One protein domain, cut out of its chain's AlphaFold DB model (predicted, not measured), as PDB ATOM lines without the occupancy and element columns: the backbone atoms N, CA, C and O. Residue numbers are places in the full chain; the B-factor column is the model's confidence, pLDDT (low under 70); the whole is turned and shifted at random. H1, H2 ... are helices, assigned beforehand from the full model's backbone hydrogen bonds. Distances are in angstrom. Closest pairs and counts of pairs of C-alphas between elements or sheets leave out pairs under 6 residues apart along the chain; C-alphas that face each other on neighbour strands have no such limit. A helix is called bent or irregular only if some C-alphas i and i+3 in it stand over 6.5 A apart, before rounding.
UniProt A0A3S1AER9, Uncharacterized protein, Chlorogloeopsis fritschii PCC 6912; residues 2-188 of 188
ATOM      1  N   LEU A   2      18.652   8.476  81.092       52.84
ATOM      2  CA  LEU A   2      17.189   8.663  81.155       52.84
ATOM      3  C   LEU A   2      16.402   7.669  80.275       52.84
ATOM      4  O   LEU A   2      15.493   7.015  80.764       52.84
ATOM      5  N   GLU A   3      16.815   7.453  79.020       51.53
ATOM      6  CA  GLU A   3      16.168   6.476  78.118       51.53
ATOM      7  C   GLU A   3      16.266   5.007  78.569       51.53
ATOM      8  O   GLU A   3      15.445   4.193  78.152       51.53
ATOM      9  N   ARG A   4      17.254   4.646  79.402       54.38
ATOM     10  CA  ARG A   4      17.377   3.293  79.975       54.38
ATOM     11  C   ARG A   4      16.504   3.134  81.217       54.38
ATOM     12  O   ARG A   4      15.834   2.119  81.336       54.38
ATOM     13  N   CYS A   5      16.444   4.155  82.075       55.06
ATOM     14  CA  CYS A   5      15.527   4.163  83.217       55.06
ATOM     15  C   CYS A   5      14.053   4.118  82.769       55.06
ATOM     16  O   CYS A   5      13.227   3.500  83.430       55.06
ATOM     17  N   LEU A   6      13.733   4.709  81.610       56.00
ATOM     18  CA  LEU A   6      12.387   4.702  81.022       56.00
ATOM     19  C   LEU A   6      11.979   3.362  80.374       56.00
ATOM     20  O   LEU A   6      10.799   3.174  80.099       56.00
ATOM     21  N   ASN A   7      12.913   2.429  80.141       57.69
ATOM     22  CA  ASN A   7      12.683   1.188  79.381       57.69
ATOM     23  C   ASN A   7      13.057  -0.087  80.167       57.69
ATOM     24  O   ASN A   7      13.597  -1.036  79.601       57.69
ATOM     25  N   GLY A   8      12.767  -0.106  81.470       63.31
ATOM     26  CA  GLY A   8      13.084  -1.224  82.365       63.31
ATOM     27  C   GLY A   8      14.421  -1.018  83.067       63.31
ATOM     28  O   GLY A   8      15.422  -1.638  82.708       63.31
ATOM     29  N   ALA A   9      14.426  -0.116  84.053       66.12
ATOM     30  CA  ALA A   9      15.594   0.175  84.871       66.12
ATOM     31  C   ALA A   9      16.076  -1.084  85.609       66.12
ATOM     32  O   ALA A   9      15.280  -1.829  86.180       66.12
ATOM     33  N   SER A  10      17.388  -1.314  85.605       78.25
ATOM     34  CA  SER A  10      18.000  -2.244  86.554       78.25
ATOM     35  C   SER A  10      18.186  -1.557  87.911       78.25
ATOM     36  O   SER A  10      18.307  -0.333  87.965       78.25
ATOM     37  N   GLU A  11      18.317  -2.320  89.000       78.12
ATOM     38  CA  GLU A  11      18.624  -1.771  90.339       78.12
ATOM     39  C   GLU A  11      19.877  -0.868  90.334       78.12
ATOM     40  O   GLU A  11      19.975   0.106  91.076       78.12
ATOM     41  N   GLN A  12      20.850  -1.150  89.456       80.31
ATOM     42  CA  GLN A  12      22.040  -0.308  89.296       80.31
ATOM     43  C   GLN A  12      21.755   1.038  88.625       80.31
ATOM     44  O   GLN A  12      22.497   1.996  88.857       80.31
ATOM     45  N   ASP A  13      20.752   1.109  87.754       79.19
ATOM     46  CA  ASP A  13      20.353   2.356  87.104       79.19
ATOM     47  C   ASP A  13      19.567   3.240  88.080       79.19
ATOM     48  O   ASP A  13      19.810   4.445  88.120       79.19
ATOM     49  N   GLU A  14      18.717   2.642  88.921       79.06
ATOM     50  CA  GLU A  14      18.011   3.331  90.012       79.06
ATOM     51  C   GLU A  14      18.997   3.906  91.037       79.06
ATOM     52  O   GLU A  14      19.009   5.114  91.266       79.06
ATOM     53  N   ALA A  15      19.932   3.094  91.546       80.69
ATOM     54  CA  ALA A  15      20.937   3.559  92.507       80.69
ATOM     55  C   ALA A  15      21.821   4.694  91.951       80.69
ATOM     56  O   ALA A  15      22.227   5.607  92.672       80.69
ATOM     57  N   LYS A  16      22.142   4.668  90.650       83.38
ATOM     58  CA  LYS A  16      22.880   5.768  90.006       83.38
ATOM     59  C   LYS A  16      22.035   7.029  89.876       83.38
ATOM     60  O   LYS A  16      22.591   8.115  90.034       83.38
ATOM     61  N   ALA A  17      20.746   6.897  89.570       82.94
ATOM     62  CA  ALA A  17      19.832   8.030  89.504       82.94
ATOM     63  C   ALA A  17      19.711   8.710  90.875       82.94
ATOM     64  O   ALA A  17      19.910   9.918  90.950       82.94
ATOM     65  N   GLU A  18      19.545   7.941  91.954       82.69
ATOM     66  CA  GLU A  18      19.489   8.465  93.329       82.69
ATOM     67  C   GLU A  18      20.760   9.241  93.711       82.69
ATOM     68  O   GLU A  18      20.691  10.353  94.233       82.69
ATOM     69  N   ILE A  19      21.944   8.703  93.394       85.06
ATOM     70  CA  ILE A  19      23.225   9.384  93.651       85.06
ATOM     71  C   ILE A  19      23.313  10.714  92.882       85.06
ATOM     72  O   ILE A  19      23.836  11.702  93.403       85.06
ATOM     73  N   ILE A  20      22.825  10.749  91.639       86.50
ATOM     74  CA  ILE A  20      22.815  11.962  90.811       86.50
ATOM     75  C   ILE A  20      21.815  12.983  91.359       86.50
ATOM     76  O   ILE A  20      22.151  14.161  91.463       86.50
ATOM     77  N   GLU A  21      20.611  12.553  91.733       85.88
ATOM     78  CA  GLU A  21      19.599  13.414  92.348       85.88
ATOM     79  C   GLU A  21      20.105  14.026  93.653       85.88
ATOM     80  O   GLU A  21      19.961  15.231  93.860       85.88
ATOM     81  N   LEU A  22      20.797  13.242  94.481       86.56
ATOM     82  CA  LEU A  22      21.392  13.722  95.720       86.56
ATOM     83  C   LEU A  22      22.481  14.776  95.469       86.56
ATOM     84  O   LEU A  22      22.462  15.837  96.095       86.56
ATOM     85  N   ALA A  23      23.392  14.534  94.520       87.56
ATOM     86  CA  ALA A  23      24.403  15.520  94.126       87.56
ATOM     87  C   ALA A  23      23.758  16.825  93.627       87.56
ATOM     88  O   ALA A  23      24.131  17.916  94.065       87.56
ATOM     89  N   ASN A  24      22.734  16.706  92.775       86.94
ATOM     90  CA  ASN A  24      21.995  17.842  92.233       86.94
ATOM     91  C   ASN A  24      21.251  18.624  93.325       86.94
ATOM     92  O   ASN A  24      21.296  19.851  93.320       86.94
ATOM     93  N   SER A  25      20.616  17.938  94.281       86.06
ATOM     94  CA  SER A  25      19.883  18.570  95.388       86.06
ATOM     95  C   SER A  25      20.781  19.441  96.273       86.06
ATOM     96  O   SER A  25      20.349  20.474  96.783       86.06
ATOM     97  N   ARG A  26      22.056  19.057  96.394       86.44
ATOM     98  CA  ARG A  26      23.089  19.790  97.132       86.44
ATOM     99  C   ARG A  26      23.863  20.793  96.274       86.44
ATOM    100  O   ARG A  26      24.680  21.530  96.817       86.44
ATOM    101  N   GLY A  27      23.632  20.825  94.960       91.50
ATOM    102  CA  GLY A  27      24.371  21.679  94.030       91.50
ATOM    103  C   GLY A  27      25.863  21.340  93.934       91.50
ATOM    104  O   GLY A  27      26.670  22.237  93.701       91.50
ATOM    105  N   ILE A  28      26.234  20.072  94.138       92.62
ATOM    106  CA  ILE A  28      27.627  19.601  94.138       92.62
ATOM    107  C   ILE A  28      27.884  18.590  93.019       92.62
ATOM    108  O   ILE A  28      26.977  17.944  92.498       92.62
ATOM    109  N   SER A  29      29.151  18.411  92.663       93.88
ATOM    110  CA  SER A  29      29.591  17.359  91.748       93.88
ATOM    111  C   SER A  29      29.588  15.975  92.407       93.88
ATOM    112  O   SER A  29      29.656  15.824  93.627       93.88
ATOM    113  N   LEU A  30      29.614  14.916  91.589       90.88
ATOM    114  CA  LEU A  30      29.730  13.535  92.080       90.88
ATOM    115  C   LEU A  30      31.032  13.269  92.853       90.88
ATOM    116  O   LEU A  30      31.066  12.397  93.719       90.88
ATOM    117  N   ASN A  31      32.115  13.985  92.539       92.19
ATOM    118  CA  ASN A  31      33.371  13.847  93.276       92.19
ATOM    119  C   ASN A  31      33.274  14.501  94.656       92.19
ATOM    120  O   ASN A  31      33.721  13.907  95.632       92.19
ATOM    121  N   GLU A  32      32.633  15.665  94.756       93.50
ATOM    122  CA  GLU A  32      32.340  16.296  96.045       93.50
ATOM    123  C   GLU A  32      31.380  15.439  96.875       93.50
ATOM    124  O   GLU A  32      31.610  15.245  98.066       93.50
ATOM    125  N   LEU A  33      30.370  14.820  96.248       91.06
ATOM    126  CA  LEU A  33      29.456  13.908  96.938       91.06
ATOM    127  C   LEU A  33      30.188  12.714  97.576       91.06
ATOM    128  O   LEU A  33      29.835  12.300  98.678       91.06
ATOM    129  N   LYS A  34      31.238  12.176  96.939       91.00
ATOM    130  CA  LYS A  34      32.062  11.109  97.540       91.00
ATOM    131  C   LYS A  34      32.744  11.566  98.828       91.00
ATOM    132  O   LYS A  34      32.771  10.805  99.794       91.00
ATOM    133  N   GLU A  35      33.268  12.789  98.855       94.00
ATOM    134  CA  GLU A  35      33.870  13.351 100.067       94.00
ATOM    135  C   GLU A  35      32.813  13.599 101.150       94.00
ATOM    136  O   GLU A  35      33.043  13.265 102.310       94.00
ATOM    137  N   VAL A  36      31.618  14.068 100.780       92.00
ATOM    138  CA  VAL A  36      30.484  14.212 101.709       92.00
ATOM    139  C   VAL A  36      30.077  12.856 102.306       92.00
ATOM    140  O   VAL A  36      29.920  12.742 103.519       92.00
ATOM    141  N   ILE A  37      29.979  11.795 101.496       90.62
ATOM    142  CA  ILE A  37      29.679  10.431 101.974       90.62
ATOM    143  C   ILE A  37      30.769   9.924 102.925       90.62
ATOM    144  O   ILE A  37      30.480   9.278 103.935       90.62
ATOM    145  N   LYS A  38      32.037  10.212 102.621       92.69
ATOM    146  CA  LYS A  38      33.157   9.858 103.496       92.69
ATOM    147  C   LYS A  38      33.046  10.571 104.846       92.69
ATOM    148  O   LYS A  38      33.178   9.914 105.878       92.69
ATOM    149  N   GLN A  39      32.730  11.865 104.846       93.00
ATOM    150  CA  GLN A  39      32.492  12.640 106.068       93.00
ATOM    151  C   GLN A  39      31.307  12.091 106.871       93.00
ATOM    152  O   GLN A  39      31.445  11.883 108.079       93.00
ATOM    153  N   LEU A  40      30.188  11.766 106.214       91.75
ATOM    154  CA  LEU A  40      29.037  11.113 106.846       91.75
ATOM    155  C   LEU A  40      29.458   9.814 107.542       91.75
ATOM    156  O   LEU A  40      29.178   9.618 108.724       91.75
ATOM    157  N   ARG A  41      30.196   8.942 106.843       91.25
ATOM    158  CA  ARG A  41      30.693   7.679 107.408       91.25
ATOM    159  C   ARG A  41      31.600   7.912 108.616       91.25
ATOM    160  O   ARG A  41      31.502   7.195 109.612       91.25
ATOM    161  N   GLU A  42      32.489   8.898 108.547       93.12
ATOM    162  CA  GLU A  42      33.370   9.259 109.658       93.12
ATOM    163  C   GLU A  42      32.583   9.759 110.878       93.12
ATOM    164  O   GLU A  42      32.847   9.303 111.994       93.12
ATOM    165  N   LYS A  43      31.593  10.641 110.685       91.38
ATOM    166  CA  LYS A  43      30.730  11.137 111.769       91.38
ATOM    167  C   LYS A  43      29.853  10.037 112.361       91.38
ATOM    168  O   LYS A  43      29.759   9.924 113.585       91.38
ATOM    169  N   PHE A  44      29.290   9.167 111.527       89.56
ATOM    170  CA  PHE A  44      28.515   8.016 111.986       89.56
ATOM    171  C   PHE A  44      29.366   7.091 112.865       89.56
ATOM    172  O   PHE A  44      28.987   6.770 113.990       89.56
ATOM    173  N   ASN A  45      30.582   6.756 112.422       90.81
ATOM    174  CA  ASN A  45      31.513   5.945 113.207       90.81
ATOM    175  C   ASN A  45      31.901   6.606 114.540       90.81
ATOM    176  O   ASN A  45      32.050   5.915 115.547       90.81
ATOM    177  N   LYS A  46      32.082   7.934 114.569       90.69
ATOM    178  CA  LYS A  46      32.328   8.675 115.819       90.69
ATOM    179  C   LYS A  46      31.134   8.578 116.768       90.69
ATOM    180  O   LYS A  46      31.341   8.356 117.958       90.69
ATOM    181  N   THR A  47      29.920   8.692 116.237       88.81
ATOM    182  CA  THR A  47      28.667   8.588 116.999       88.81
ATOM    183  C   THR A  47      28.516   7.205 117.625       88.81
ATOM    184  O   THR A  47      28.333   7.102 118.835       88.81
ATOM    185  N   VAL A  48      28.699   6.139 116.839       88.19
ATOM    186  CA  VAL A  48      28.646   4.750 117.330       88.19
ATOM    187  C   VAL A  48      29.675   4.522 118.437       88.19
ATOM    188  O   VAL A  48      29.323   4.039 119.508       88.19
ATOM    189  N   LYS A  49      30.926   4.952 118.238       88.19
ATOM    190  CA  LYS A  49      31.974   4.824 119.263       88.19
ATOM    191  C   LYS A  49      31.658   5.596 120.542       88.19
ATOM    192  O   LYS A  49      32.008   5.144 121.629       88.19
ATOM    193  N   ALA A  50      31.063   6.784 120.432       85.94
ATOM    194  CA  ALA A  50      30.653   7.555 121.601       85.94
ATOM    195  C   ALA A  50      29.546   6.822 122.375       85.94
ATOM    196  O   ALA A  50      29.621   6.741 123.599       85.94
ATOM    197  N   PHE A  51      28.591   6.222 121.661       84.69
ATOM    198  CA  PHE A  51      27.514   5.435 122.256       84.69
ATOM    199  C   PHE A  51      28.039   4.167 122.941       84.69
ATOM    200  O   PHE A  51      27.710   3.911 124.095       84.69
ATOM    201  N   GLU A  52      28.926   3.417 122.282       86.25
ATOM    202  CA  GLU A  52      29.590   2.246 122.868       86.25
ATOM    203  C   GLU A  52      30.311   2.599 124.171       86.25
ATOM    204  O   GLU A  52      30.161   1.897 125.168       86.25
ATOM    205  N   LYS A  53      31.046   3.718 124.194       84.31
ATOM    206  CA  LYS A  53      31.707   4.206 125.410       84.31
ATOM    207  C   LYS A  53      30.713   4.606 126.489       84.31
ATOM    208  O   LYS A  53      30.933   4.276 127.646       84.31
ATOM    209  N   CYS A  54      29.616   5.266 126.120       82.44
ATOM    210  CA  CYS A  54      28.546   5.598 127.057       82.44
ATOM    211  C   CYS A  54      27.986   4.337 127.733       82.44
ATOM    212  O   CYS A  54      27.765   4.349 128.935       82.44
ATOM    213  N   VAL A  55      27.805   3.244 126.980       80.44
ATOM    214  CA  VAL A  55      27.316   1.954 127.501       80.44
ATOM    215  C   VAL A  55      28.377   1.226 128.338       80.44
ATOM    216  O   VAL A  55      28.053   0.616 129.354       80.44
ATOM    217  N   GLN A  56      29.647   1.272 127.932       82.00
ATOM    218  CA  GLN A  56      30.746   0.624 128.660       82.00
ATOM    219  C   GLN A  56      31.035   1.300 130.004       82.00
ATOM    220  O   GLN A  56      31.330   0.622 130.987       82.00
ATOM    221  N   GLU A  57      30.922   2.625 130.048       78.94
ATOM    222  CA  GLU A  57      31.252   3.431 131.219       78.94
ATOM    223  C   GLU A  57      30.082   3.601 132.188       78.94
ATOM    224  O   GLU A  57      30.265   4.306 133.163       78.94
ATOM    225  N   VAL A  58      28.940   2.916 132.012       73.75
ATOM    226  CA  VAL A  58      27.742   3.029 132.888       73.75
ATOM    227  C   VAL A  58      28.051   2.848 134.385       73.75
ATOM    228  O   VAL A  58      27.288   3.291 135.230       73.75
ATOM    229  N   LYS A  59      29.172   2.206 134.739       67.88
ATOM    230  CA  LYS A  59      29.640   2.060 136.132       67.88
ATOM    231  C   LYS A  59      30.410   3.279 136.673       67.88
ATOM    232  O   LYS A  59      30.788   3.285 137.840       67.88
ATOM    233  N   ASN A  60      30.710   4.248 135.820       71.44
ATOM    234  CA  ASN A  60      31.437   5.482 136.081       71.44
ATOM    235  C   ASN A  60      30.545   6.662 135.667       71.44
ATOM    236  O   ASN A  60      30.593   7.142 134.529       71.44
ATOM    237  N   ASP A  61      29.697   7.086 136.603       69.00
ATOM    238  CA  ASP A  61      28.604   8.036 136.378       69.00
ATOM    239  C   ASP A  61      29.071   9.336 135.691       69.00
ATOM    240  O   ASP A  61      28.456   9.790 134.727       69.00
ATOM    241  N   GLU A  62      30.223   9.894 136.083       68.81
ATOM    242  CA  GLU A  62      30.757  11.130 135.488       68.81
ATOM    243  C   GLU A  62      31.181  10.962 134.020       68.81
ATOM    244  O   GLU A  62      30.859  11.796 133.167       68.81
ATOM    245  N   LEU A  63      31.906   9.884 133.696       75.50
ATOM    246  CA  LEU A  63      32.292   9.609 132.309       75.50
ATOM    247  C   LEU A  63      31.064   9.297 131.453       75.50
ATOM    248  O   LEU A  63      31.010   9.722 130.298       75.50
ATOM    249  N   THR A  64      30.069   8.623 132.029       83.12
ATOM    250  CA  THR A  64      28.801   8.317 131.361       83.12
ATOM    251  C   THR A  64      28.087   9.587 130.922       83.12
ATOM    252  O   THR A  64      27.714   9.694 129.755       83.12
ATOM    253  N   ILE A  65      27.969  10.591 131.799       86.56
ATOM    254  CA  ILE A  65      27.290  11.856 131.473       86.56
ATOM    255  C   ILE A  65      28.036  12.610 130.369       86.56
ATOM    256  O   ILE A  65      27.414  13.063 129.410       86.56
ATOM    257  N   LEU A  66      29.370  12.701 130.441       88.19
ATOM    258  CA  LEU A  66      30.160  13.344 129.384       88.19
ATOM    259  C   LEU A  66      29.981  12.642 128.029       88.19
ATOM    260  O   LEU A  66      29.821  13.305 127.000       88.19
ATOM    261  N   TYR A  67      30.033  11.306 128.002       88.50
ATOM    262  CA  TYR A  67      29.822  10.556 126.764       88.50
ATOM    263  C   TYR A  67      28.395  10.711 126.247       88.50
ATOM    264  O   TYR A  67      28.218  10.859 125.040       88.50
ATOM    265  N   PHE A  68      27.405  10.766 127.133       90.25
ATOM    266  CA  PHE A  68      26.017  11.010 126.772       90.25
ATOM    267  C   PHE A  68      25.814  12.388 126.131       90.25
ATOM    268  O   PHE A  68      25.242  12.481 125.043       90.25
ATOM    269  N   VAL A  69      26.340  13.455 126.749       92.06
ATOM    270  CA  VAL A  69      26.302  14.818 126.191       92.06
ATOM    271  C   VAL A  69      26.927  14.825 124.798       92.06
ATOM    272  O   VAL A  69      26.308  15.284 123.840       92.06
ATOM    273  N   ARG A  70      28.115  14.225 124.645       92.31
ATOM    274  CA  ARG A  70      28.783  14.105 123.339       92.31
ATOM    275  C   ARG A  70      27.961  13.323 122.317       92.31
ATOM    276  O   ARG A  70      27.942  13.704 121.153       92.31
ATOM    277  N   CYS A  71      27.282  12.251 122.725       91.50
ATOM    278  CA  CYS A  71      26.391  11.508 121.833       91.50
ATOM    279  C   CYS A  71      25.250  12.391 121.328       91.50
ATOM    280  O   CYS A  71      24.971  12.376 120.134       91.50
ATOM    281  N   CYS A  72      24.633  13.189 122.204       94.00
ATOM    282  CA  CYS A  72      23.548  14.090 121.819       94.00
ATOM    283  C   CYS A  72      24.000  15.086 120.737       94.00
ATOM    284  O   CYS A  72      23.325  15.250 119.714       94.00
ATOM    285  N   PHE A  73      25.175  15.697 120.911       95.25
ATOM    286  CA  PHE A  73      25.720  16.640 119.931       95.25
ATOM    287  C   PHE A  73      26.162  15.969 118.628       95.25
ATOM    288  O   PHE A  73      25.840  16.477 117.559       95.25
ATOM    289  N   LEU A  74      26.783  14.787 118.681       94.38
ATOM    290  CA  LEU A  74      27.132  14.029 117.472       94.38
ATOM    291  C   LEU A  74      25.893  13.611 116.667       94.38
ATOM    292  O   LEU A  74      25.891  13.713 115.442       94.38
ATOM    293  N   VAL A  75      24.824  13.183 117.346       92.75
ATOM    294  CA  VAL A  75      23.535  12.874 116.709       92.75
ATOM    295  C   VAL A  75      22.935  14.130 116.079       92.75
ATOM    296  O   VAL A  75      22.527  14.084 114.921       92.75
ATOM    297  N   LYS A  76      22.925  15.256 116.806       94.81
ATOM    298  CA  LYS A  76      22.467  16.549 116.283       94.81
ATOM    299  C   LYS A  76      23.238  16.950 115.024       94.81
ATOM    300  O   LYS A  76      22.613  17.282 114.026       94.81
ATOM    301  N   GLU A  77      24.570  16.916 115.054       94.19
ATOM    302  CA  GLU A  77      25.402  17.254 113.891       94.19
ATOM    303  C   GLU A  77      25.081  16.366 112.690       94.19
ATOM    304  O   GLU A  77      24.939  16.862 111.576       94.19
ATOM    305  N   LEU A  78      24.945  15.056 112.914       92.38
ATOM    306  CA  LEU A  78      24.657  14.108 111.846       92.38
ATOM    307  C   LEU A  78      23.308  14.407 111.185       92.38
ATOM    308  O   LEU A  78      23.202  14.385 109.961       92.38
ATOM    309  N   ILE A  79      22.289  14.717 111.981       92.94
ATOM    310  CA  ILE A  79      20.962  15.060 111.471       92.94
ATOM    311  C   ILE A  79      20.987  16.414 110.755       92.94
ATOM    312  O   ILE A  79      20.506  16.514 109.628       92.94
ATOM    313  N   ASP A  80      21.559  17.447 111.378       93.56
ATOM    314  CA  ASP A  80      21.593  18.802 110.821       93.56
ATOM    315  C   ASP A  80      22.311  18.837 109.459       93.56
ATOM    316  O   ASP A  80      21.862  19.530 108.544       93.56
ATOM    317  N   GLU A  81      23.399  18.073 109.309       92.56
ATOM    318  CA  GLU A  81      24.234  18.072 108.103       92.56
ATOM    319  C   GLU A  81      23.789  17.078 107.022       92.56
ATOM    320  O   GLU A  81      24.072  17.315 105.844       92.56
ATOM    321  N   PHE A  82      23.129  15.970 107.383       90.50
ATOM    322  CA  PHE A  82      22.904  14.840 106.466       90.50
ATOM    323  C   PHE A  82      21.456  14.336 106.402       90.50
ATOM    324  O   PHE A  82      21.223  13.236 105.911       90.50
ATOM    325  N   TRP A  83      20.467  15.100 106.874       88.94
ATOM    326  CA  TRP A  83      19.057  14.678 106.837       88.94
ATOM    327  C   TRP A  83      18.541  14.295 105.436       88.94
ATOM    328  O   TRP A  83      17.725  13.390 105.298       88.94
ATOM    329  N   ASP A  84      19.023  14.964 104.398       86.25
ATOM    330  CA  ASP A  84      18.637  14.787 102.996       86.25
ATOM    331  C   ASP A  84      19.138  13.470 102.380       86.25
ATOM    332  O   ASP A  84      18.538  12.968 101.433       86.25
ATOM    333  N   PHE A  85      20.168  12.844 102.962       82.00
ATOM    334  CA  PHE A  85      20.600  11.491 102.585       82.00
ATOM    335  C   PHE A  85      19.540  10.417 102.869       82.00
ATOM    336  O   PHE A  85      19.690   9.280 102.432       82.00
ATOM    337  N   PHE A  86      18.482  10.759 103.605       77.00
ATOM    338  CA  PHE A  86      17.427   9.840 104.026       77.00
ATOM    339  C   PHE A  86      16.047  10.269 103.494       77.00
ATOM    340  O   PHE A  86      15.029  10.045 104.148       77.00
ATOM    341  N   LEU A  87      16.010  10.923 102.330       77.94
ATOM    342  CA  LEU A  87      14.773  11.374 101.681       77.94
ATOM    343  C   LEU A  87      13.944  10.249 101.043       77.94
ATOM    344  O   LEU A  87      12.797  10.482 100.666       77.94
ATOM    345  N   ASP A  88      14.486   9.039 100.926       77.56
ATOM    346  CA  ASP A  88      13.745   7.898 100.401       77.56
ATOM    347  C   ASP A  88      12.716   7.355 101.419       77.56
ATOM    348  O   ASP A  88      12.656   7.729 102.600       77.56
ATOM    349  N   ASN A  89      11.872   6.424 100.967       70.44
ATOM    350  CA  ASN A  89      10.854   5.807 101.823       70.44
ATOM    351  C   ASN A  89      11.460   5.060 103.026       70.44
ATOM    352  O   ASN A  89      10.813   4.945 104.074       70.44
ATOM    353  N   ASN A  90      12.679   4.529 102.901       79.31
ATOM    354  CA  ASN A  90      13.354   3.856 104.008       79.31
ATOM    355  C   ASN A  90      13.888   4.863 105.027       79.31
ATOM    356  O   ASN A  90      13.721   4.660 106.232       79.31
ATOM    357  N   GLY A  91      14.460   5.964 104.555       79.69
ATOM    358  CA  GLY A  91      14.959   7.064 105.358       79.69
ATOM    359  C   GLY A  91      13.853   7.774 106.130       79.69
ATOM    360  O   GLY A  91      13.987   7.983 107.335       79.69
ATOM    361  N   THR A  92      12.695   7.988 105.508       85.25
ATOM    362  CA  THR A  92      11.495   8.524 106.176       85.25
ATOM    363  C   THR A  92      11.060   7.635 107.355       85.25
ATOM    364  O   THR A  92      10.815   8.113 108.468       85.25
ATOM    365  N   LYS A  93      11.029   6.307 107.156       87.69
ATOM    366  CA  LYS A  93      10.736   5.336 108.231       87.69
ATOM    367  C   LYS A  93      11.818   5.330 109.314       87.69
ATOM    368  O   LYS A  93      11.493   5.172 110.492       87.69
ATOM    369  N   ALA A  94      13.087   5.473 108.934       85.88
ATOM    370  CA  ALA A  94      14.200   5.547 109.874       85.88
ATOM    371  C   ALA A  94      14.096   6.800 110.756       85.88
ATOM    372  O   ALA A  94      14.174   6.684 111.978       85.88
ATOM    373  N   PHE A  95      13.814   7.963 110.163       86.44
ATOM    374  CA  PHE A  95      13.590   9.218 110.879       86.44
ATOM    375  C   PHE A  95      12.465   9.106 111.904       86.44
ATOM    376  O   PHE A  95      12.648   9.515 113.052       86.44
ATOM    377  N   ARG A  96      11.335   8.493 111.535       90.31
ATOM    378  CA  ARG A  96      10.231   8.246 112.474       90.31
ATOM    379  C   ARG A  96      10.684   7.395 113.667       90.31
ATOM    380  O   ARG A  96      10.521   7.821 114.806       90.31
ATOM    381  N   LYS A  97      11.339   6.252 113.422       90.50
ATOM    382  CA  LYS A  97      11.841   5.363 114.491       90.50
ATOM    383  C   LYS A  97      12.856   6.046 115.410       90.50
ATOM    384  O   LYS A  97      12.788   5.886 116.626       90.50
ATOM    385  N   ILE A  98      13.799   6.800 114.842       89.94
ATOM    386  CA  ILE A  98      14.818   7.524 115.616       89.94
ATOM    387  C   ILE A  98      14.161   8.629 116.448       89.94
ATOM    388  O   ILE A  98      14.491   8.781 117.625       89.94
ATOM    389  N   THR A  99      13.197   9.357 115.878       92.75
ATOM    390  CA  THR A  99      12.440  10.388 116.602       92.75
ATOM    391  C   THR A  99      11.692   9.781 117.786       92.75
ATOM    392  O   THR A  99      11.824  10.268 118.905       92.75
ATOM    393  N   GLU A 100      10.965   8.682 117.575       92.94
ATOM    394  CA  GLU A 100      10.249   7.969 118.640       92.94
ATOM    395  C   GLU A 100      11.192   7.480 119.750       92.94
ATOM    396  O   GLU A 100      10.865   7.591 120.934       92.94
ATOM    397  N   ALA A 101      12.374   6.972 119.386       91.69
ATOM    398  CA  ALA A 101      13.385   6.535 120.343       91.69
ATOM    399  C   ALA A 101      13.938   7.704 121.176       91.69
ATOM    400  O   ALA A 101      14.011   7.599 122.400       91.69
ATOM    401  N   LEU A 102      14.269   8.836 120.541       92.56
ATOM    402  CA  LEU A 102      14.753  10.034 121.236       92.56
ATOM    403  C   LEU A 102      13.682  10.646 122.145       92.56
ATOM    404  O   LEU A 102      13.980  11.035 123.271       92.56
ATOM    405  N   VAL A 103      12.427  10.689 121.691       94.69
ATOM    406  CA  VAL A 103      11.290  11.164 122.495       94.69
ATOM    407  C   VAL A 103      11.081  10.281 123.719       94.69
ATOM    408  O   VAL A 103      10.873  10.794 124.820       94.69
ATOM    409  N   ARG A 104      11.153   8.957 123.548       94.25
ATOM    410  CA  ARG A 104      11.051   8.010 124.659       94.25
ATOM    411  C   ARG A 104      12.165   8.236 125.675       94.25
ATOM    412  O   ARG A 104      11.862   8.430 126.847       94.25
ATOM    413  N   LEU A 105      13.414   8.298 125.213       91.62
ATOM    414  CA  LEU A 105      14.573   8.548 126.067       91.62
ATOM    415  C   LEU A 105      14.440   9.876 126.827       91.62
ATOM    416  O   LEU A 105      14.673   9.926 128.030       91.62
ATOM    417  N   TYR A 106      13.999  10.941 126.156       93.38
ATOM    418  CA  TYR A 106      13.742  12.228 126.799       93.38
ATOM    419  C   TYR A 106      12.685  12.150 127.892       93.38
ATOM    420  O   TYR A 106      12.901  12.677 128.980       93.38
ATOM    421  N   ARG A 107      11.559  11.474 127.646       91.94
ATOM    422  CA  ARG A 107      10.524  11.292 128.670       91.94
ATOM    423  C   ARG A 107      11.029  10.454 129.840       91.94
ATOM    424  O   ARG A 107      10.741  10.801 130.981       91.94
ATOM    425  N   GLU A 108      11.792   9.397 129.574       90.12
ATOM    426  CA  GLU A 108      12.395   8.557 130.611       90.12
ATOM    427  C   GLU A 108      13.342   9.373 131.497       90.12
ATOM    428  O   GLU A 108      13.147   9.405 132.711       90.12
ATOM    429  N   VAL A 109      14.291  10.109 130.909       87.81
ATOM    430  CA  VAL A 109      15.217  10.982 131.655       87.81
ATOM    431  C   VAL A 109      14.460  12.078 132.411       87.81
ATOM    432  O   VAL A 109      14.687  12.279 133.601       87.81
ATOM    433  N   LYS A 110      13.498  12.746 131.762       86.00
ATOM    434  CA  LYS A 110      12.687  13.804 132.383       86.00
ATOM    435  C   LYS A 110      11.842  13.280 133.545       86.00
ATOM    436  O   LYS A 110      11.686  13.980 134.536       86.00
ATOM    437  N   SER A 111      11.315  12.059 133.460       84.88
ATOM    438  CA  SER A 111      10.519  11.447 134.536       84.88
ATOM    439  C   SER A 111      11.338  11.122 135.789       84.88
ATOM    440  O   SER A 111      10.791  11.094 136.889       84.88
ATOM    441  N   GLN A 112      12.654  10.938 135.639       80.62
ATOM    442  CA  GLN A 112      13.584  10.746 136.755       80.62
ATOM    443  C   GLN A 112      13.899  12.056 137.495       80.62
ATOM    444  O   GLN A 112      14.475  12.017 138.582       80.62
ATOM    445  N   ALA A 113      13.471  13.209 136.968       72.44
ATOM    446  CA  ALA A 113      13.479  14.484 137.678       72.44
ATOM    447  C   ALA A 113      12.355  14.520 138.735       72.44
ATOM    448  O   ALA A 113      11.402  15.294 138.644       72.44
ATOM    449  N   VAL A 114      12.418  13.636 139.736       56.06
ATOM    450  CA  VAL A 114      11.434  13.606 140.824       56.06
ATOM    451  C   VAL A 114      11.671  14.811 141.737       56.06
ATOM    452  O   VAL A 114      12.744  14.987 142.308       56.06
ATOM    453  N   SER A 115      10.642  15.652 141.827       57.34
ATOM    454  CA  SER A 115      10.456  16.800 142.722       57.34
ATOM    455  C   SER A 115      11.333  16.805 143.989       57.34
ATOM    456  O   SER A 115      11.092  15.993 144.880       57.34
ATOM    457  N   ALA A 116      12.281  17.752 144.067       47.25
ATOM    458  CA  ALA A 116      12.805  18.431 145.276       47.25
ATOM    459  C   ALA A 116      14.284  18.871 145.180       47.25
ATOM    460  O   ALA A 116      14.934  19.007 146.207       47.25
ATOM    461  N   ASN A 117      14.848  19.139 143.997       48.00
ATOM    462  CA  ASN A 117      15.898  20.161 143.866       48.00
ATOM    463  C   ASN A 117      16.184  20.459 142.385       48.00
ATOM    464  O   ASN A 117      16.421  19.515 141.638       48.00
ATOM    465  N   PRO A 118      16.261  21.725 141.943       51.84
ATOM    466  CA  PRO A 118      16.692  22.079 140.584       51.84
ATOM    467  C   PRO A 118      18.168  21.740 140.270       51.84
ATOM    468  O   PRO A 118      18.638  22.052 139.184       51.84
ATOM    469  N   GLN A 119      18.903  21.155 141.225       46.03
ATOM    470  CA  GLN A 119      20.367  21.000 141.247       46.03
ATOM    471  C   GLN A 119      20.841  19.544 141.406       46.03
ATOM    472  O   GLN A 119      21.950  19.283 141.873       46.03
ATOM    473  N   THR A 120      20.041  18.553 141.007       55.44
ATOM    474  CA  THR A 120      20.631  17.287 140.544       55.44
ATOM    475  C   THR A 120      21.228  17.547 139.159       55.44
ATOM    476  O   THR A 120      20.646  17.184 138.139       55.44
ATOM    477  N   ASP A 121      22.374  18.246 139.149       70.62
ATOM    478  CA  ASP A 121      23.064  18.818 137.978       70.62
ATOM    479  C   ASP A 121      23.117  17.848 136.785       70.62
ATOM    480  O   ASP A 121      22.998  18.254 135.635       70.62
ATOM    481  N   GLU A 122      23.218  16.549 137.049       81.19
ATOM    482  CA  GLU A 122      23.300  15.495 136.040       81.19
ATOM    483  C   GLU A 122      22.012  15.352 135.222       81.19
ATOM    484  O   GLU A 122      22.070  15.387 133.997       81.19
ATOM    485  N   ILE A 123      20.838  15.266 135.858       85.31
ATOM    486  CA  ILE A 123      19.563  15.134 135.131       85.31
ATOM    487  C   ILE A 123      19.276  16.395 134.316       85.31
ATOM    488  O   ILE A 123      18.766  16.293 133.198       85.31
ATOM    489  N   TYR A 124      19.649  17.572 134.829       87.62
ATOM    490  CA  TYR A 124      19.588  18.820 134.066       87.62
ATOM    491  C   TYR A 124      20.482  18.756 132.822       87.62
ATOM    492  O   TYR A 124      19.984  18.959 131.716       87.62
ATOM    493  N   ILE A 125      21.761  18.395 132.984       89.31
ATOM    494  CA  ILE A 125      22.720  18.265 131.876       89.31
ATOM    495  C   ILE A 125      22.207  17.274 130.823       89.31
ATOM    496  O   ILE A 125      22.219  17.583 129.632       89.31
ATOM    497  N   LEU A 126      21.728  16.099 131.246       90.94
ATOM    498  CA  LEU A 126      21.211  15.063 130.348       90.94
ATOM    499  C   LEU A 126      19.956  15.540 129.605       90.94
ATOM    500  O   LEU A 126      19.849  15.367 128.390       90.94
ATOM    501  N   THR A 127      19.016  16.165 130.319       91.88
ATOM    502  CA  THR A 127      17.765  16.667 129.735       91.88
ATOM    503  C   THR A 127      18.038  17.787 128.739       91.88
ATOM    504  O   THR A 127      17.482  17.771 127.642       91.88
ATOM    505  N   ASP A 128      18.888  18.755 129.089       93.31
ATOM    506  CA  ASP A 128      19.176  19.891 128.217       93.31
ATOM    507  C   ASP A 128      20.015  19.479 126.996       93.31
ATOM    508  O   ASP A 128      19.724  19.913 125.882       93.31
ATOM    509  N   ALA A 129      20.945  18.527 127.147       94.81
ATOM    510  CA  ALA A 129      21.641  17.909 126.015       94.81
ATOM    511  C   ALA A 129      20.676  17.184 125.058       94.81
ATOM    512  O   ALA A 129      20.782  17.336 123.841       94.81
ATOM    513  N   LEU A 130      19.690  16.444 125.580       95.44
ATOM    514  CA  LEU A 130      18.688  15.761 124.753       95.44
ATOM    515  C   LEU A 130      17.807  16.724 123.958       95.44
ATOM    516  O   LEU A 130      17.430  16.406 122.829       95.44
ATOM    517  N   LYS A 131      17.486  17.902 124.509       96.44
ATOM    518  CA  LYS A 131      16.708  18.922 123.791       96.44
ATOM    519  C   LYS A 131      17.382  19.332 122.481       96.44
ATOM    520  O   LYS A 131      16.693  19.492 121.477       96.44
ATOM    521  N   HIS A 132      18.714  19.439 122.460       97.12
ATOM    522  CA  HIS A 132      19.477  19.748 121.243       97.12
ATOM    523  C   HIS A 132      19.244  18.709 120.139       97.12
ATOM    524  O   HIS A 132      18.899  19.073 119.011       97.12
ATOM    525  N   SER A 133      19.376  17.418 120.452       95.81
ATOM    526  CA  SER A 133      19.122  16.338 119.485       95.81
ATOM    527  C   SER A 133      17.649  16.249 119.091       95.81
ATOM    528  O   SER A 133      17.346  16.029 117.920       95.81
ATOM    529  N   LEU A 134      16.731  16.458 120.040       96.44
ATOM    530  CA  LEU A 134      15.290  16.458 119.790       96.44
ATOM    531  C   LEU A 134      14.867  17.563 118.824       96.44
ATOM    532  O   LEU A 134      14.112  17.310 117.891       96.44
ATOM    533  N   GLN A 135      15.357  18.788 119.011       96.19
ATOM    534  CA  GLN A 135      15.035  19.875 118.090       96.19
ATOM    535  C   GLN A 135      15.538  19.585 116.675       96.19
ATOM    536  O   GLN A 135      14.824  19.842 115.705       96.19
ATOM    537  N   SER A 136      16.750  19.037 116.555       95.81
ATOM    538  CA  SER A 136      17.332  18.673 115.265       95.81
ATOM    539  C   SER A 136      16.529  17.563 114.574       95.81
ATOM    540  O   SER A 136      16.080  17.756 113.441       95.81
ATOM    541  N   ILE A 137      16.232  16.455 115.272       94.94
ATOM    542  CA  ILE A 137      15.464  15.342 114.690       94.94
ATOM    543  C   ILE A 137      14.037  15.753 114.328       94.94
ATOM    544  O   ILE A 137      13.566  15.369 113.267       94.94
ATOM    545  N   ILE A 138      13.362  16.575 115.141       94.69
ATOM    546  CA  ILE A 138      11.995  17.033 114.849       94.69
ATOM    547  C   ILE A 138      11.984  17.919 113.602       94.69
ATOM    548  O   ILE A 138      11.152  17.726 112.717       94.69
ATOM    549  N   ARG A 139      12.931  18.861 113.488       94.44
ATOM    550  CA  ARG A 139      13.054  19.704 112.288       94.44
ATOM    551  C   ARG A 139      13.326  18.865 111.046       94.44
ATOM    552  O   ARG A 139      12.713  19.110 110.011       94.44
ATOM    553  N   ALA A 140      14.224  17.889 111.140       92.62
ATOM    554  CA  ALA A 140      14.518  16.993 110.030       92.62
ATOM    555  C   ALA A 140      13.315  16.103 109.677       92.62
ATOM    556  O   ALA A 140      12.967  16.007 108.506       92.62
ATOM    557  N   ALA A 141      12.623  15.540 110.670       92.25
ATOM    558  CA  ALA A 141      11.432  14.718 110.478       92.25
ATOM    559  C   ALA A 141      10.301  15.487 109.778       92.25
ATOM    560  O   ALA A 141       9.656  14.932 108.893       92.25
ATOM    561  N   LEU A 142      10.101  16.766 110.117       92.00
ATOM    562  CA  LEU A 142       9.166  17.644 109.407       92.00
ATOM    563  C   LEU A 142       9.623  17.902 107.962       92.00
ATOM    564  O   LEU A 142       8.815  17.822 107.043       92.00
ATOM    565  N   ARG A 143      10.919  18.171 107.738       90.44
ATOM    566  CA  ARG A 143      11.474  18.427 106.392       90.44
ATOM    567  C   ARG A 143      11.321  17.243 105.444       90.44
ATOM    568  O   ARG A 143      11.029  17.452 104.272       90.44
ATOM    569  N   VAL A 144      11.516  16.023 105.939       88.12
ATOM    570  CA  VAL A 144      11.374  14.794 105.140       88.12
ATOM    571  C   VAL A 144       9.943  14.246 105.147       88.12
ATOM    572  O   VAL A 144       9.707  13.154 104.643       88.12
ATOM    573  N   ASN A 145       8.979  14.973 105.725       89.06
ATOM    574  CA  ASN A 145       7.591  14.531 105.900       89.06
ATOM    575  C   ASN A 145       7.456  13.177 106.631       89.06
ATOM    576  O   ASN A 145       6.497  12.436 106.418       89.06
ATOM    577  N   ALA A 146       8.406  12.842 107.509       90.62
ATOM    578  CA  ALA A 146       8.322  11.649 108.349       90.62
ATOM    579  C   ALA A 146       7.267  11.789 109.446       90.62
ATOM    580  O   ALA A 146       6.701  10.775 109.858       90.62
ATOM    581  N   LEU A 147       7.017  13.014 109.915       92.12
ATOM    582  CA  LEU A 147       6.001  13.366 110.906       92.12
ATOM    583  C   LEU A 147       5.314  14.669 110.485       92.12
ATOM    584  O   LEU A 147       5.979  15.559 109.953       92.12
ATOM    585  N   SER A 148       4.014  14.798 110.746       94.81
ATOM    586  CA  SER A 148       3.287  16.062 110.587       94.81
ATOM    587  C   SER A 148       3.440  16.971 111.811       94.81
ATOM    588  O   SER A 148       3.840  16.537 112.894       94.81
ATOM    589  N   GLN A 149       3.083  18.251 111.668       95.38
ATOM    590  CA  GLN A 149       3.091  19.184 112.796       95.38
ATOM    591  C   GLN A 149       2.088  18.767 113.885       95.38
ATOM    592  O   GLN A 149       2.374  18.926 115.070       95.38
ATOM    593  N   GLU A 150       0.940  18.204 113.506       96.44
ATOM    594  CA  GLU A 150      -0.056  17.662 114.434       96.44
ATOM    595  C   GLU A 150       0.507  16.475 115.218       96.44
ATOM    596  O   GLU A 150       0.347  16.429 116.437       96.44
ATOM    597  N   GLU A 151       1.209  15.554 114.546       95.88
ATOM    598  CA  GLU A 151       1.885  14.432 115.204       95.88
ATOM    599  C   GLU A 151       2.932  14.935 116.203       95.88
ATOM    600  O   GLU A 151       2.955  14.461 117.336       95.88
ATOM    601  N   ILE A 152       3.747  15.928 115.826       94.00
ATOM    602  CA  ILE A 152       4.738  16.545 116.723       94.00
ATOM    603  C   ILE A 152       4.070  17.216 117.927       94.00
ATOM    604  O   ILE A 152       4.519  17.028 119.056       94.00
ATOM    605  N   ASN A 153       2.986  17.964 117.717       93.50
ATOM    606  CA  ASN A 153       2.262  18.628 118.801       93.50
ATOM    607  C   ASN A 153       1.627  17.610 119.763       93.50
ATOM    608  O   ASN A 153       1.646  17.814 120.976       93.50
ATOM    609  N   ALA A 154       1.126  16.485 119.242       95.62
ATOM    610  CA  ALA A 154       0.564  15.398 120.043       95.62
ATOM    611  C   ALA A 154       1.608  14.672 120.914       95.62
ATOM    612  O   ALA A 154       1.237  13.941 121.832       95.62
ATOM    613  N   LEU A 155       2.910  14.873 120.667       93.00
ATOM    614  CA  LEU A 155       3.962  14.346 121.535       93.00
ATOM    615  C   LEU A 155       4.037  15.062 122.893       93.00
ATOM    616  O   LEU A 155       4.691  14.524 123.784       93.00
ATOM    617  N   ASP A 156       3.422  16.237 123.063       92.19
ATOM    618  CA  ASP A 156       3.353  16.967 124.341       92.19
ATOM    619  C   ASP A 156       4.694  16.988 125.111       92.19
ATOM    620  O   ASP A 156       4.830  16.542 126.252       92.19
ATOM    621  N   LEU A 157       5.760  17.424 124.433       91.50
ATOM    622  CA  LEU A 157       7.119  17.381 124.990       91.50
ATOM    623  C   LEU A 157       7.368  18.480 126.042       91.50
ATOM    624  O   LEU A 157       8.362  18.430 126.776       91.50
ATOM    625  N   GLY A 158       6.455  19.449 126.160       90.44
ATOM    626  CA  GLY A 158       6.666  20.695 126.893       90.44
ATOM    627  C   GLY A 158       7.728  21.576 126.225       90.44
ATOM    628  O   GLY A 158       7.947  21.491 125.017       90.44
ATOM    629  N   ASP A 159       8.408  22.419 127.006       90.62
ATOM    630  CA  ASP A 159       9.499  23.244 126.481       90.62
ATOM    631  C   ASP A 159      10.763  22.410 126.218       90.62
ATOM    632  O   ASP A 159      11.433  21.913 127.132       90.62
ATOM    633  N   ILE A 160      11.090  22.280 124.933       93.06
ATOM    634  CA  ILE A 160      12.302  21.630 124.437       93.06
ATOM    635  C   ILE A 160      13.343  22.641 123.950       93.06
ATOM    636  O   ILE A 160      14.224  22.280 123.176       93.06
ATOM    637  N   THR A 161      13.258  23.905 124.364       94.00
ATOM    638  CA  THR A 161      14.289  24.914 124.091       94.00
ATOM    639  C   THR A 161      15.511  24.640 124.970       94.00
ATOM    640  O   THR A 161      15.384  24.676 126.206       94.00
ATOM    641  N   PRO A 162      16.681  24.318 124.380       92.75
ATOM    642  CA  PRO A 162      17.903  24.155 125.153       92.75
ATOM    643  C   PRO A 162      18.287  25.470 125.823       92.75
ATOM    644  O   PRO A 162      18.175  26.531 125.208       92.75
ATOM    645  N   GLN A 163      18.713  25.389 127.077       93.00
ATOM    646  CA  GLN A 163      19.144  26.545 127.862       93.00
ATOM    647  C   GLN A 163      20.661  26.733 127.789       93.00
ATOM    648  O   GLN A 163      21.145  27.859 127.862       93.00
ATOM    649  N   GLU A 164      21.406  25.646 127.585       92.12
ATOM    650  CA  GLU A 164      22.861  25.644 127.603       92.12
ATOM    651  C   GLU A 164      23.469  25.362 126.229       92.12
ATOM    652  O   GLU A 164      22.910  24.655 125.384       92.12
ATOM    653  N   SER A 165      24.674  25.886 126.010       93.19
ATOM    654  CA  SER A 165      25.489  25.538 124.843       93.19
ATOM    655  C   SER A 165      26.186  24.188 125.023       93.19
ATOM    656  O   SER A 165      26.371  23.708 126.141       93.19
ATOM    657  N   GLU A 166      26.664  23.602 123.922       92.56
ATOM    658  CA  GLU A 166      27.504  22.398 123.966       92.56
ATOM    659  C   GLU A 166      28.708  22.570 124.891       92.56
ATOM    660  O   GLU A 166      28.969  21.730 125.749       92.56
ATOM    661  N   THR A 167      29.431  23.682 124.748       91.94
ATOM    662  CA  THR A 167      30.613  23.962 125.562       91.94
ATOM    663  C   THR A 167      30.264  24.018 127.046       91.94
ATOM    664  O   THR A 167      31.009  23.474 127.862       91.94
ATOM    665  N   MET A 168      29.124  24.621 127.394       91.12
ATOM    666  CA  MET A 168      28.673  24.687 128.780       91.12
ATOM    667  C   MET A 168      28.273  23.307 129.312       91.12
ATOM    668  O   MET A 168      28.715  22.923 130.390       91.12
ATOM    669  N   LEU A 169      27.519  22.513 128.550       90.75
ATOM    670  CA  LEU A 169      27.120  21.163 128.967       90.75
ATOM    671  C   LEU A 169      28.319  20.219 129.103       90.75
ATOM    672  O   LEU A 169      28.380  19.436 130.051       90.75
ATOM    673  N   ILE A 170      29.315  20.330 128.218       90.06
ATOM    674  CA  ILE A 170      30.590  19.621 128.364       90.06
ATOM    675  C   ILE A 170      31.286  20.061 129.654       90.06
ATOM    676  O   ILE A 170      31.688  19.206 130.442       90.06
ATOM    677  N   PHE A 171      31.398  21.366 129.908       86.88
ATOM    678  CA  PHE A 171      32.004  21.875 131.137       86.88
ATOM    679  C   PHE A 171      31.300  21.319 132.384       86.88
ATOM    680  O   PHE A 171      31.951  20.684 133.218       86.88
ATOM    681  N   LEU A 172      29.974  21.454 132.461       85.75
ATOM    682  CA  LEU A 172      29.156  20.962 133.570       85.75
ATOM    683  C   LEU A 172      29.294  19.443 133.763       85.75
ATOM    684  O   LEU A 172      29.500  18.996 134.889       85.75
ATOM    685  N   SER A 173      29.299  18.659 132.679       85.06
ATOM    686  CA  SER A 173      29.484  17.197 132.737       85.06
ATOM    687  C   SER A 173      30.854  16.764 133.271       85.06
ATOM    688  O   SER A 173      31.022  15.631 133.709       85.06
ATOM    689  N   THR A 174      31.842  17.662 133.266       83.25
ATOM    690  CA  THR A 174      33.191  17.401 133.794       83.25
ATOM    691  C   THR A 174      33.446  18.037 135.157       83.25
ATOM    692  O   THR A 174      34.526  17.861 135.717       83.25
ATOM    693  N   ARG A 175      32.481  18.780 135.711       75.69
ATOM    694  CA  ARG A 175      32.685  19.608 136.905       75.69
ATOM    695  C   ARG A 175      33.098  18.790 138.132       75.69
ATOM    696  O   ARG A 175      34.052  19.177 138.803       75.69
ATOM    697  N   LYS A 176      32.446  17.651 138.397       66.88
ATOM    698  CA  LYS A 176      32.776  16.784 139.547       66.88
ATOM    699  C   LYS A 176      34.192  16.196 139.462       66.88
ATOM    700  O   LYS A 176      34.939  16.250 140.439       66.88
ATOM    701  N   ARG A 177      34.635  15.809 138.260       67.19
ATOM    702  CA  ARG A 177      36.012  15.352 137.996       67.19
ATOM    703  C   ARG A 177      37.067  16.361 138.455       67.19
ATOM    704  O   ARG A 177      38.124  15.978 138.962       67.19
ATOM    705  N   TRP A 178      36.795  17.650 138.270       65.62
ATOM    706  CA  TRP A 178      37.709  18.731 138.638       65.62
ATOM    707  C   TRP A 178      37.489  19.260 140.055       65.62
ATOM    708  O   TRP A 178      38.331  19.998 140.559       65.62
ATOM    709  N   GLU A 179      36.420  18.857 140.738       69.56
ATOM    710  CA  GLU A 179      36.060  19.374 142.059       69.56
ATOM    711  C   GLU A 179      37.161  19.114 143.101       69.56
ATOM    712  O   GLU A 179      37.508  19.999 143.880       69.56
ATOM    713  N   SER A 180      37.796  17.939 143.057       65.81
ATOM    714  CA  SER A 180      38.943  17.606 143.918       65.81
ATOM    715  C   SER A 180      40.210  18.412 143.598       65.81
ATOM    716  O   SER A 180      41.075  18.596 144.454       65.81
ATOM    717  N   VAL A 181      40.359  18.872 142.356       69.31
ATOM    718  CA  VAL A 181      41.475  19.723 141.930       69.31
ATOM    719  C   VAL A 181      41.215  21.156 142.382       69.31
ATOM    720  O   VAL A 181      42.094  21.764 142.982       69.31
ATOM    721  N   TYR A 182      39.995  21.662 142.189       70.50
ATOM    722  CA  TYR A 182      39.597  22.993 142.642       70.50
ATOM    723  C   TYR A 182      39.656  23.143 144.163       70.50
ATOM    724  O   TYR A 182      40.163  24.156 144.630       70.50
ATOM    725  N   LYS A 183      39.224  22.137 144.938       71.06
ATOM    726  CA  LYS A 183      39.363  22.154 146.408       71.06
ATOM    727  C   LYS A 183      40.828  22.289 146.832       71.06
ATOM    728  O   LYS A 183      41.148  23.170 147.614       71.06
ATOM    729  N   ARG A 184      41.729  21.512 146.219       71.69
ATOM    730  CA  ARG A 184      43.176  21.592 146.493       71.69
ATOM    731  C   ARG A 184      43.807  22.928 146.099       71.69
ATOM    732  O   ARG A 184      44.714  23.376 146.782       71.69
ATOM    733  N   LEU A 185      43.350  23.548 145.010       71.75
ATOM    734  CA  LEU A 185      43.836  24.864 144.569       71.75
ATOM    735  C   LEU A 185      43.283  26.025 145.408       71.75
ATOM    736  O   LEU A 185      43.894  27.081 145.452       71.75
ATOM    737  N   ALA A 186      42.119  25.859 146.038       72.62
ATOM    738  CA  ALA A 186      41.546  26.866 146.932       72.62
ATOM    739  C   ALA A 186      42.142  26.812 148.352       72.62
ATOM    740  O   ALA A 186      41.997  27.761 149.117       72.62
ATOM    741  N   GLU A 187      42.792  25.699 148.702       72.25
ATOM    742  CA  GLU A 187      43.488  25.476 149.975       72.25
ATOM    743  C   GLU A 187      44.977  25.896 149.939       72.25
ATOM    744  O   GLU A 187      45.646  25.823 150.972       72.25
ATOM    745  N   SER A 188      45.497  26.329 148.780       54.03
ATOM    746  CA  SER A 188      46.881  26.797 148.556       54.03
ATOM    747  C   SER A 188      46.982  28.312 148.443       54.03
ATOM    748  O   SER A 188      47.941  28.879 149.012       54.03
TER     749      SER A 188
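This is residues 2 to 188 of the 188 residues of an uncharacterized protein of Chlorogloeopsis fritschii PCC 6912 (UniProt A0A3S1AER9). Four long helices, H3, H4, H6 and H5, lie side by side in that spatial order, with short H8 packed on H4 and H6. H2 crosses one end of this group of helices, touching H3, with H1 beyond it, while residues 178 to 188, of which 178 to 186 belong to H9, stick out past the other end. The printed part has 187 residues with nine named helices, H1 to H9 in chain order, and no named strand: all helix. H4, H5 and H6 form an up-and-down bundle, each running against the one before it. The whole is loose, with a radius of gyration of the C-alphas of 20.7 A and spans of 79 by 39 by 27 A.

Find C-alpha 2 at (17.189, 8.663, 81.155), where H1, residues 2 to 5, begins. H2 follows at residues 11 to 25, 21.0 A long. H3, residues 30 to 56, is the longest at 38.8 A. H4, residues 61 to 86, runs 34.3 A from (28.604, 8.036, 136.378); it has a kink of 53 degrees near residue 80 and is irregular, C-alphas 81 and 84 being 8.3 A apart. H5 is residues 89 to 111, 33.2 A, and H6 is residues 121 to 143, 33.6 A. Short H7, residues 149 to 154, and H8, residues 166 to 173, come next. H9, residues 175 to 186, is only just irregular, with C-alphas 177 and 180 at 7.0 A, and ends with C-alpha 186 at (41.546, 26.866, 146.932).

Begin at the hub, H4. It forms a hairpin with H3, a shallow tilt of 25 degrees, opposite ways; the closest C-alphas, Cys 54 and Thr 64, are 5.1 A apart. H4 touches H6 the same way at 8 degrees, a shallow tilt, with C-alphas Lys 76 and Ser 133 closest at 4.6 A. H5 and H6 are a hairpin, closest at Phe 95 and Ala 141, C-alphas 5.9 A apart. H4 and H5 touch only at the corner, closest at C-alphas Phe 86 and Thr 92, 6.4 A. H8 touches H4 at C-alphas Leu 66 and Ser 173, 5.2 A, and H6 at Ile 125 and Leu 169, 6.0 A. H2, with residues 19 to 23 alone, touches H3 about perpendicular at 86 degrees, closest at C-alphas Ala 23 and Leu 33, 6.0 A. H1 and H2 only just touch, only at the corner, with 3 pairs of C-alphas within 8 A, closest at Cys 5 and Asp 13, 6.5 A. H7 is close to but not clearly touching H6, and H8 and H9 meet only through their link. Every O i to N i+4 pair is within hydrogen-bond range in H2, H3, H5, H7 and H8; H4 has 19 of 22, H6 17 of 19, H9 6 of 8, and H1 is too short for one.

The two farthest C-alphas, Asn 7 and Ser 188, are 81.3 A apart. The printed part has no cut; the link from H7 to H8, 11 residues, is long. Mean pLDDT of the printed part is 84.2; look for values under 70 at residues 2 to 9, 59, 61 to 62, 114 to 120, 176 to 181 and 188.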